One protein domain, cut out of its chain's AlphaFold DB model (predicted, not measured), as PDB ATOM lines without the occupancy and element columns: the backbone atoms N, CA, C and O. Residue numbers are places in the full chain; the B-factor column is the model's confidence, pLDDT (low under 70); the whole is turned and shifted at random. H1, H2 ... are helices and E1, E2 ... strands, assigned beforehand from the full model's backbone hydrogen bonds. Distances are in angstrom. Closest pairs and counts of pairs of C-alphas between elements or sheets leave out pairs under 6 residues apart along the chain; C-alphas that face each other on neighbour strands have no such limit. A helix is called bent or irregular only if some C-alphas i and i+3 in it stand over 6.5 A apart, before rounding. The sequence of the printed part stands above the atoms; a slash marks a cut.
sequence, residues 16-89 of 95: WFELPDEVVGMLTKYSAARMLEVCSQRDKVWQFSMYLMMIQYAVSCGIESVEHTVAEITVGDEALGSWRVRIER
ATOM      1  N   TRP A  16     131.356 128.091  74.749       68.44
ATOM      2  CA  TRP A  16     131.826 126.730  75.041       68.44
ATOM      3  C   TRP A  16     130.802 125.641  74.700       68.44
ATOM      4  O   TRP A  16     131.185 124.496  74.499       68.44
ATOM      5  N   PHE A  17     129.516 125.992  74.619       74.38
ATOM      6  CA  PHE A  17     128.433 125.064  74.283       74.38
ATOM      7  C   PHE A  17     128.341 124.756  72.785       74.38
ATOM      8  O   PHE A  17     127.650 123.822  72.393       74.38
ATOM      9  N   GLU A  18     129.012 125.548  71.950       79.25
ATOM     10  CA  GLU A  18     129.080 125.349  70.498       79.25
ATOM     11  C   GLU A  18     130.261 124.453  70.104       79.25
ATOM     12  O   GLU A  18     130.372 124.037  68.951       79.25
ATOM     13  N   LEU A  19     131.144 124.149  71.059       80.69
ATOM     14  CA  LEU A  19     132.298 123.288  70.853       80.69
ATOM     15  C   LEU A  19     131.931 121.821  71.113       80.69
ATOM     16  O   LEU A  19     131.196 121.533  72.057       80.69
ATOM     17  N   PRO A  20     132.490 120.872  70.340       86.06
ATOM     18  CA  PRO A  20     132.390 119.456  70.668       86.06
ATOM     19  C   PRO A  20     132.978 119.153  72.056       86.06
ATOM     20  O   PRO A  20     134.020 119.701  72.428       86.06
ATOM     21  N   ASP A  21     132.373 118.217  72.791       84.25
ATOM     22  CA  ASP A  21     132.803 117.835  74.148       84.25
ATOM     23  C   ASP A  21     134.286 117.437  74.224       84.25
ATOM     24  O   ASP A  21     134.981 117.735  75.198       84.25
ATOM     25  N   GLU A  22     134.797 116.787  73.177       85.00
ATOM     26  CA  GLU A  22     136.207 116.411  73.080       85.00
ATOM     27  C   GLU A  22     137.127 117.644  73.074       85.00
ATOM     28  O   GLU A  22     138.137 117.679  73.782       85.00
ATOM     29  N   VAL A  23     136.735 118.695  72.351       82.69
ATOM     30  CA  VAL A  23     137.468 119.965  72.249       82.69
ATOM     31  C   VAL A  23     137.436 120.706  73.578       82.69
ATOM     32  O   VAL A  23     138.475 121.169  74.056       82.69
ATOM     33  N   VAL A  24     136.274 120.742  74.234       81.69
ATOM     34  CA  VAL A  24     136.120 121.292  75.589       81.69
ATOM     35  C   VAL A  24     137.012 120.545  76.586       81.69
ATOM     36  O   VAL A  24     137.713 121.164  77.396       81.69
ATOM     37  N   GLY A  25     137.055 119.215  76.503       79.81
ATOM     38  CA  GLY A  25     137.918 118.373  77.327       79.81
ATOM     39  C   GLY A  25     139.409 118.659  77.116       79.81
ATOM     40  O   GLY A  25     140.164 118.753  78.090       79.81
ATOM     41  N   MET A  26     139.842 118.847  75.866       85.19
ATOM     42  CA  MET A  26     141.222 119.220  75.536       85.19
ATOM     43  C   MET A  26     141.585 120.618  76.056       85.19
ATOM     44  O   MET A  26     142.623 120.775  76.702       85.19
ATOM     45  N   LEU A  27     140.717 121.613  75.847       80.12
ATOM     46  CA  LEU A  27     140.900 122.987  76.331       80.12
ATOM     47  C   LEU A  27     141.009 123.057  77.856       80.12
ATOM     48  O   LEU A  27     141.874 123.755  78.396       80.12
ATOM     49  N   THR A  28     140.169 122.294  78.552       79.88
ATOM     50  CA  THR A  28     140.169 122.221  80.017       79.88
ATOM     51  C   THR A  28     141.478 121.627  80.533       79.88
ATOM     52  O   THR A  28     142.117 122.205  81.414       79.88
ATOM     53  N   LYS A  29     141.936 120.510  79.949       82.12
ATOM     54  CA  LYS A  29     143.210 119.870  80.320       82.12
ATOM     55  C   LYS A  29     144.416 120.759  80.021       82.12
ATOM     56  O   LYS A  29     145.318 120.852  80.849       82.12
ATOM     57  N   TYR A  30     144.423 121.437  78.873       80.19
ATOM     58  CA  TYR A  30     145.481 122.379  78.506       80.19
ATOM     59  C   TYR A  30     145.562 123.552  79.491       80.19
ATOM     60  O   TYR A  30     146.639 123.871  79.996       80.19
ATOM     61  N   SER A  31     144.418 124.151  79.826       73.12
ATOM     62  CA  SER A  31     144.340 125.262  80.781       73.12
ATOM     63  C   SER A  31     144.797 124.835  82.176       73.12
ATOM     64  O   SER A  31     145.620 125.514  82.786       73.12
ATOM     65  N   ALA A  32     144.350 123.668  82.652       70.50
ATOM     66  CA  ALA A  32     144.783 123.104  83.929       70.50
ATOM     67  C   ALA A  32     146.299 122.835  83.965       70.50
ATOM     68  O   ALA A  32     146.960 123.180  84.943       70.50
ATOM     69  N   ALA A  33     146.873 122.287  82.889       75.38
ATOM     70  CA  ALA A  33     148.312 122.047  82.784       75.38
ATOM     71  C   ALA A  33     149.122 123.355  82.814       75.38
ATOM     72  O   ALA A  33     150.130 123.439  83.514       75.38
ATOM     73  N   ARG A  34     148.656 124.400  82.119       74.38
ATOM     74  CA  ARG A  34     149.283 125.731  82.147       74.38
ATOM     75  C   ARG A  34     149.175 126.388  83.521       74.38
ATOM     76  O   ARG A  34     150.144 126.983  83.981       74.38
ATOM     77  N   MET A  35     148.036 126.257  84.199       66.44
ATOM     78  CA  MET A  35     147.881 126.735  85.578       66.44
ATOM     79  C   MET A  35     148.837 126.007  86.527       66.44
ATOM     80  O   MET A  35     149.480 126.657  87.344       66.44
ATOM     81  N   LEU A  36     148.995 124.688  86.390       68.00
ATOM     82  CA  LEU A  36     149.937 123.899  87.187       68.00
ATOM     83  C   LEU A  36     151.395 124.321  86.944       68.00
ATOM     84  O   LEU A  36     152.160 124.479  87.892       68.00
ATOM     85  N   GLU A  37     151.768 124.565  85.686       68.88
ATOM     86  CA  GLU A  37     153.092 125.070  85.310       68.88
ATOM     87  C   GLU A  37     153.366 126.448  85.937       68.88
ATOM     88  O   GLU A  37     154.405 126.650  86.565       68.88
ATOM     89  N   VAL A  38     152.411 127.379  85.851       63.06
ATOM     90  CA  VAL A  38     152.531 128.715  86.458       63.06
ATOM     91  C   VAL A  38     152.581 128.635  87.986       63.06
ATOM     92  O   VAL A  38     153.406 129.306  88.603       63.06
ATOM     93  N   CYS A  39     151.763 127.786  88.612       60.56
ATOM     94  CA  CYS A  39     151.814 127.551  90.057       60.56
ATOM     95  C   CYS A  39     153.176 126.988  90.493       60.56
ATOM     96  O   CYS A  39     153.743 127.473  91.468       60.56
ATOM     97  N   SER A  40     153.769 126.069  89.724       60.91
ATOM     98  CA  SER A  40     155.109 125.533  90.018       60.91
ATOM     99  C   SER A  40     156.228 126.586  89.937       60.91
ATOM    100  O   SER A  40     157.271 126.451  90.579       60.91
ATOM    101  N   GLN A  41     156.018 127.659  89.166       58.09
ATOM    102  CA  GLN A  41     156.926 128.808  89.099       58.09
ATOM    103  C   GLN A  41     156.627 129.841  90.192       58.09
ATOM    104  O   GLN A  41     157.553 130.458  90.721       58.09
ATOM    105  N   ARG A  42     155.358 130.005  90.578       56.31
ATOM    106  CA  ARG A  42     154.922 130.905  91.656       56.31
ATOM    107  C   ARG A  42     155.615 130.575  92.978       56.31
ATOM    108  O   ARG A  42     156.066 131.498  93.658       56.31
ATOM    109  N   ASP A  43     155.811 129.286  93.260       58.44
ATOM    110  CA  ASP A  43     156.544 128.804  94.437       58.44
ATOM    111  C   ASP A  43     158.055 129.111  94.405       58.44
ATOM    112  O   ASP A  43     158.734 129.033  95.423       58.44
ATOM    113  N   LYS A  44     158.614 129.534  93.273       61.94
ATOM    114  CA  LYS A  44     159.996 130.038  93.206       61.94
ATOM    115  C   LYS A  44     160.041 131.562  93.267       61.94
ATOM    116  O   LYS A  44     160.952 132.133  93.859       61.94
ATOM    117  N   VAL A  45     159.024 132.226  92.714       69.00
ATOM    118  CA  VAL A  45     158.911 133.691  92.708       69.00
ATOM    119  C   VAL A  45     158.744 134.254  94.120       69.00
ATOM    120  O   VAL A  45     159.425 135.221  94.456       69.00
ATOM    121  N   TRP A  46     157.893 133.664  94.967       67.12
ATOM    122  CA  TRP A  46     157.731 134.143  96.352       67.12
ATOM    123  C   TRP A  46     159.012 133.971  97.181       67.12
ATOM    124  O   TRP A  46     159.418 134.916  97.855       67.12
ATOM    125  N   GLN A  47     159.696 132.826  97.067       66.06
ATOM    126  CA  GLN A  47     160.975 132.564  97.738       66.06
ATOM    127  C   GLN A  47     162.033 133.583  97.317       66.06
ATOM    128  O   GLN A  47     162.659 134.225  98.157       66.06
ATOM    129  N   PHE A  48     162.181 133.796  96.008       67.25
ATOM    130  CA  PHE A  48     163.132 134.764  95.478       67.25
ATOM    131  C   PHE A  48     162.805 136.199  95.917       67.25
ATOM    132  O   PHE A  48     163.695 136.952  96.309       67.25
ATOM    133  N   SER A  49     161.520 136.564  95.927       72.62
ATOM    134  CA  SER A  49     161.069 137.887  96.380       72.62
ATOM    135  C   SER A  49     161.358 138.107  97.869       72.62
ATOM    136  O   SER A  49     161.828 139.179  98.249       72.62
ATOM    137  N   MET A  50     161.146 137.086  98.708       76.88
ATOM    138  CA  MET A  50     161.470 137.127 100.137       76.88
ATOM    139  C   MET A  50     162.967 137.380 100.362       76.88
ATOM    140  O   MET A  50     163.328 138.260 101.146       76.88
ATOM    141  N   TYR A  51     163.840 136.669  99.638       75.31
ATOM    142  CA  TYR A  51     165.288 136.866  99.739       75.31
ATOM    143  C   TYR A  51     165.703 138.289  99.359       75.31
ATOM    144  O   TYR A  51     166.462 138.922 100.095       75.31
ATOM    145  N   LEU A  52     165.164 138.830  98.262       78.81
ATOM    146  CA  LEU A  52     165.456 140.200  97.836       78.81
ATOM    147  C   LEU A  52     165.026 141.241  98.877       78.81
ATOM    148  O   LEU A  52     165.783 142.173  99.145       78.81
ATOM    149  N   MET A  53     163.858 141.069  99.505       83.56
ATOM    150  CA  MET A  53     163.392 141.975 100.561       83.56
ATOM    151  C   MET A  53     164.316 141.965 101.784       83.56
ATOM    152  O   MET A  53     164.658 143.028 102.306       83.56
ATOM    153  N   MET A  54     164.757 140.787 102.232       81.75
ATOM    154  CA  MET A  54     165.663 140.685 103.381       81.75
ATOM    155  C   MET A  54     167.053 141.264 103.074       81.75
ATOM    156  O   MET A  54     167.641 141.939 103.920       81.75
ATOM    157  N   ILE A  55     167.556 141.068 101.849       83.25
ATOM    158  CA  ILE A  55     168.807 141.682 101.383       83.25
ATOM    159  C   ILE A  55     168.672 143.208 101.346       83.25
ATOM    160  O   ILE A  55     169.538 143.911 101.866       83.25
ATOM    161  N   GLN A  56     167.585 143.735 100.773       84.06
ATOM    162  CA  GLN A  56     167.338 145.177 100.715       84.06
ATOM    163  C   GLN A  56     167.270 145.794 102.115       84.06
ATOM    164  O   GLN A  56     167.840 146.865 102.337       84.06
ATOM    165  N   TYR A  57     166.606 145.127 103.059       83.00
ATOM    166  CA  TYR A  57     166.561 145.556 104.453       83.00
ATOM    167  C   TYR A  57     167.968 145.634 105.064       83.00
ATOM    168  O   TYR A  57     168.359 146.694 105.557       83.00
ATOM    169  N   ALA A  58     168.769 144.568 104.948       82.38
ATOM    170  CA  ALA A  58     170.139 144.541 105.464       82.38
ATOM    171  C   ALA A  58     171.012 145.656 104.853       82.38
ATOM    172  O   ALA A  58     171.726 146.353 105.573       82.38
ATOM    173  N   VAL A  59     170.893 145.886 103.539       82.69
ATOM    174  CA  VAL A  59     171.574 146.982 102.826       82.69
ATOM    175  C   VAL A  59     171.139 148.349 103.359       82.69
ATOM    176  O   VAL A  59     171.995 149.189 103.631       82.69
ATOM    177  N   SER A  60     169.833 148.571 103.524       84.31
ATOM    178  CA  SER A  60     169.266 149.861 103.951       84.31
ATOM    179  C   SER A  60     169.658 150.224 105.382       84.31
ATOM    180  O   SER A  60     169.834 151.397 105.696       84.31
ATOM    181  N   CYS A  61     169.835 149.223 106.245       84.19
ATOM    182  CA  CYS A  61     170.302 149.408 107.615       84.19
ATOM    183  C   CYS A  61     171.836 149.444 107.744       84.19
ATOM    184  O   CYS A  61     172.340 149.626 108.850       84.19
ATOM    185  N   GLY A  62     172.588 149.261 106.651       84.69
ATOM    186  CA  GLY A  62     174.052 149.206 106.687       84.69
ATOM    187  C   GLY A  62     174.606 147.996 107.452       84.69
ATOM    188  O   GLY A  62     175.710 148.063 107.986       84.69
ATOM    189  N   ILE A  63     173.840 146.906 107.531       84.62
ATOM    190  CA  ILE A  63     174.176 145.706 108.300       84.62
ATOM    191  C   ILE A  63     174.900 144.706 107.391       84.62
ATOM    192  O   ILE A  63     174.449 144.408 106.285       84.62
ATOM    193  N   GLU A  64     176.021 144.161 107.863       84.94
ATOM    194  CA  GLU A  64     176.810 143.180 107.100       84.94
ATOM    195  C   GLU A  64     176.285 141.754 107.232       84.94
ATOM    196  O   GLU A  64     176.443 140.946 106.318       84.94
ATOM    197  N   SER A  65     175.641 141.451 108.357       85.00
ATOM    198  CA  SER A  65     175.005 140.166 108.601       85.00
ATOM    199  C   SER A  65     173.811 140.307 109.531       85.00
ATOM    200  O   SER A  65     173.905 140.995 110.548       85.00
ATOM    201  N   VAL A  66     172.727 139.602 109.231       85.00
ATOM    202  CA  VAL A  66     171.571 139.483 110.117       85.00
ATOM    203  C   VAL A  66     171.260 138.012 110.361       85.00
ATOM    204  O   VAL A  66     171.265 137.202 109.435       85.00
ATOM    205  N   GLU A  67     171.016 137.665 111.622       89.69
ATOM    206  CA  GLU A  67     170.598 136.331 112.035       89.69
ATOM    207  C   GLU A  67     169.232 136.419 112.713       89.69
ATOM    208  O   GLU A  67     169.029 137.201 113.643       89.69
ATOM    209  N   HIS A  68     168.297 135.601 112.248       84.81
ATOM    210  CA  HIS A  68     166.964 135.473 112.808       84.81
ATOM    211  C   HIS A  68     166.692 134.014 113.138       84.81
ATOM    212  O   HIS A  68     166.913 133.123 112.322       84.81
ATOM    213  N   THR A  69     166.180 133.770 114.339       90.88
ATOM    214  CA  THR A  69     165.612 132.469 114.688       90.88
ATOM    215  C   THR A  69     164.102 132.570 114.564       90.88
ATOM    216  O   THR A  69     163.488 133.447 115.166       90.88
ATOM    217  N   VAL A  70     163.515 131.680 113.776       88.12
ATOM    218  CA  VAL A  70     162.073 131.526 113.631       88.12
ATOM    219  C   VAL A  70     161.709 130.212 114.307       88.12
ATOM    220  O   VAL A  70     162.093 129.146 113.834       88.12
ATOM    221  N   ALA A  71     161.050 130.284 115.459       90.81
ATOM    222  CA  ALA A  71     160.697 129.103 116.236       90.81
ATOM    223  C   ALA A  71     159.351 128.519 115.785       90.81
ATOM    224  O   ALA A  71     158.449 129.276 115.438       90.81
ATOM    225  N   GLU A  72     159.241 127.189 115.829       90.88
ATOM    226  CA  GLU A  72     157.981 126.437 115.703       90.88
ATOM    227  C   GLU A  72     157.112 126.840 114.496       90.88
ATOM    228  O   GLU A  72     155.909 127.065 114.614       90.88
ATOM    229  N   ILE A  73     157.719 126.923 113.309       89.06
ATOM    230  CA  ILE A  73     156.994 127.218 112.071       89.06
ATOM    231  C   ILE A  73     156.018 126.082 111.762       89.06
ATOM    232  O   ILE A  73     156.396 124.908 111.741       89.06
ATOM    233  N   THR A  74     154.784 126.452 111.430       84.56
ATOM    234  CA  THR A  74     153.769 125.556 110.877       84.56
ATOM    235  C   THR A  74     153.237 126.116 109.556       84.56
ATOM    236  O   THR A  74     153.079 127.330 109.400       84.56
ATOM    237  N   VAL A  75     152.990 125.243 108.577       80.94
ATOM    238  CA  VAL A  75     152.359 125.594 107.297       80.94
ATOM    239  C   VAL A  75     151.198 124.636 107.066       80.94
ATOM    240  O   VAL A  75     151.390 123.458 106.779       80.94
ATOM    241  N   GLY A  76     149.972 125.142 107.220       84.88
ATOM    242  CA  GLY A  76     148.794 124.277 107.288       84.88
ATOM    243  C   GLY A  76     148.900 123.328 108.484       84.88
ATOM    244  O   GLY A  76     149.162 123.778 109.597       84.88
ATOM    245  N   ASP A  77     148.748 122.030 108.231       88.50
ATOM    246  CA  ASP A  77     148.859 120.977 109.251       88.50
ATOM    247  C   ASP A  77     150.292 120.425 109.403       88.50
ATOM    248  O   ASP A  77     150.535 119.521 110.203       88.50
ATOM    249  N   GLU A  78     151.260 120.947 108.643       81.69
ATOM    250  CA  GLU A  78     152.648 120.488 108.679       81.69
ATOM    251  C   GLU A  78     153.491 121.335 109.642       81.69
ATOM    252  O   GLU A  78     153.609 122.556 109.499       81.69
ATOM    253  N   ALA A  79     154.117 120.676 110.621       88.81
ATOM    254  CA  ALA A  79     155.087 121.301 111.513       88.81
ATOM    255  C   ALA A  79     156.480 121.294 110.868       88.81
ATOM    256  O   ALA A  79     157.135 120.257 110.788       88.81
ATOM    257  N   LEU A  80     156.948 122.470 110.449       85.25
ATOM    258  CA  LEU A  80     158.285 122.665 109.884       85.25
ATOM    259  C   LEU A  80     159.351 122.885 110.967       85.25
ATOM    260  O   LEU A  80     160.542 122.766 110.686       85.25
ATOM    261  N   GLY A  81     158.945 123.193 112.200       91.00
ATOM    262  CA  GLY A  81     159.838 123.311 113.350       91.00
ATOM    263  C   GLY A  81     160.600 124.636 113.407       91.00
ATOM    264  O   GLY A  81     160.207 125.638 112.811       91.00
ATOM    265  N   SER A  82     161.681 124.662 114.184       93.25
ATOM    266  CA  SER A  82     162.452 125.880 114.446       93.25
ATOM    267  C   SER A  82     163.644 126.006 113.500       93.25
ATOM    268  O   SER A  82     164.451 125.086 113.382       93.25
ATOM    269  N   TRP A  83     163.792 127.173 112.881       88.94
ATOM    270  CA  TRP A  83     164.818 127.471 111.889       88.94
ATOM    271  C   TRP A  83     165.666 128.666 112.298       88.94
ATOM    272  O   TRP A  83     165.181 129.635 112.878       88.94
ATOM    273  N   ARG A  84     166.948 128.621 111.939       90.88
ATOM    274  CA  ARG A  84     167.850 129.770 112.004       90.88
ATOM    275  C   ARG A  84     168.168 130.215 110.587       90.88
ATOM    276  O   ARG A  84     168.677 129.433 109.792       90.88
ATOM    277  N   VAL A  85     167.883 131.476 110.294       85.94
ATOM    278  CA  VAL A  85     168.162 132.119 109.013       85.94
ATOM    279  C   VAL A  85     169.264 133.139 109.233       85.94
ATOM    280  O   VAL A  85     169.100 134.070 110.017       85.94
ATOM    281  N   ARG A  86     170.386 132.968 108.534       87.50
ATOM    282  CA  ARG A  86     171.496 133.919 108.531       87.50
ATOM    283  C   ARG A  86     171.696 134.445 107.120       87.50
ATOM    284  O   ARG A  86     171.793 133.670 106.175       87.50
ATOM    285  N   ILE A  87     171.756 135.762 106.999       85.38
ATOM    286  CA  ILE A  87     172.072 136.467 105.759       85.38
ATOM    287  C   ILE A  87     173.346 137.243 106.015       85.38
ATOM    288  O   ILE A  87     173.429 137.971 107.000       85.38
ATOM    289  N   GLU A  88     174.327 137.100 105.137       89.31
ATOM    290  CA  GLU A  88     175.600 137.800 105.242       89.31
ATOM    291  C   GLU A  88     176.060 138.309 103.881       89.31
ATOM    292  O   GLU A  88     175.890 137.655 102.850       89.31
ATOM    293  N   ARG A  89     176.629 139.514 103.872       84.75
ATOM    294  CA  ARG A  89     177.238 140.089 102.681       84.75
ATOM    295  C   ARG A  89     178.594 139.431 102.455       84.75
ATOM    296  O   ARG A  89     179.529 139.637 103.224       84.75
TER     297      ARG A  89
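AT A GLANCE: This is residues 16 to 89 of the 95 residues of an uncharacterized protein of Burkholderia sp. YI23 (UniProt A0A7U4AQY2). A long, bent hairpin of two strands, E1 and E2, folds back from the far end of one very long helix, H1, and meets it near that end, at residues 51 to 59. Most of H1 sticks out as a free arm, residues 28 to 50 and 21 to 23 among it, and H1 makes the longest axis. The printed part has 74 residues with one named helix and then two named strands, in the order H1, E1, E2; the sheet E1 - E2 is antiparallel and the class is mixed, helices and strands. The whole is extended, with a radius of gyration of the C-alphas of 21.0 A and spans of 62 by 30 by 15 A.

HOW THE PARTS SIT: E1, residues 65 to 75, and E2, residues 78 to 88, form a hairpin, antiparallel at 171 degrees between their directions. N 68 and O 85 are 2.8 A apart and N 83 and O 70 are 2.8 A apart, both within hydrogen-bond range. E1 bends by 75 degrees at residue 72, and E2 by 57 degrees at residue 82. The closest C-alphas of E1 and H1, residues 21 to 60, are those of Val 66 and Ala 58, 7.0 A apart. The closest of E2 and H1 are those of Ile 87 and Ile 55, 7.6 A apart. In H1, 34 of 36 O i to N i+4 pairs are within hydrogen-bond range.

IN THESE COORDINATES: E1 is 27.0 A long and E2 29.0 A, ending at C-alpha 88 (175.600, 137.800, 105.242). H1 is 57.0 A long, from C-alpha 21 (132.803, 117.835, 74.148) to C-alpha 60 (169.266, 149.861, 103.951).

THE WHOLE: The two C-alphas farthest apart, those of Glu 18 and Glu 64, are 62.7 A apart. The printed part has no cut, and the links H1 to E1 and E1 to E2 are tight. The mean pLDDT of the printed part is 79.6; residue 16 and residues 35 to 48 are under 70.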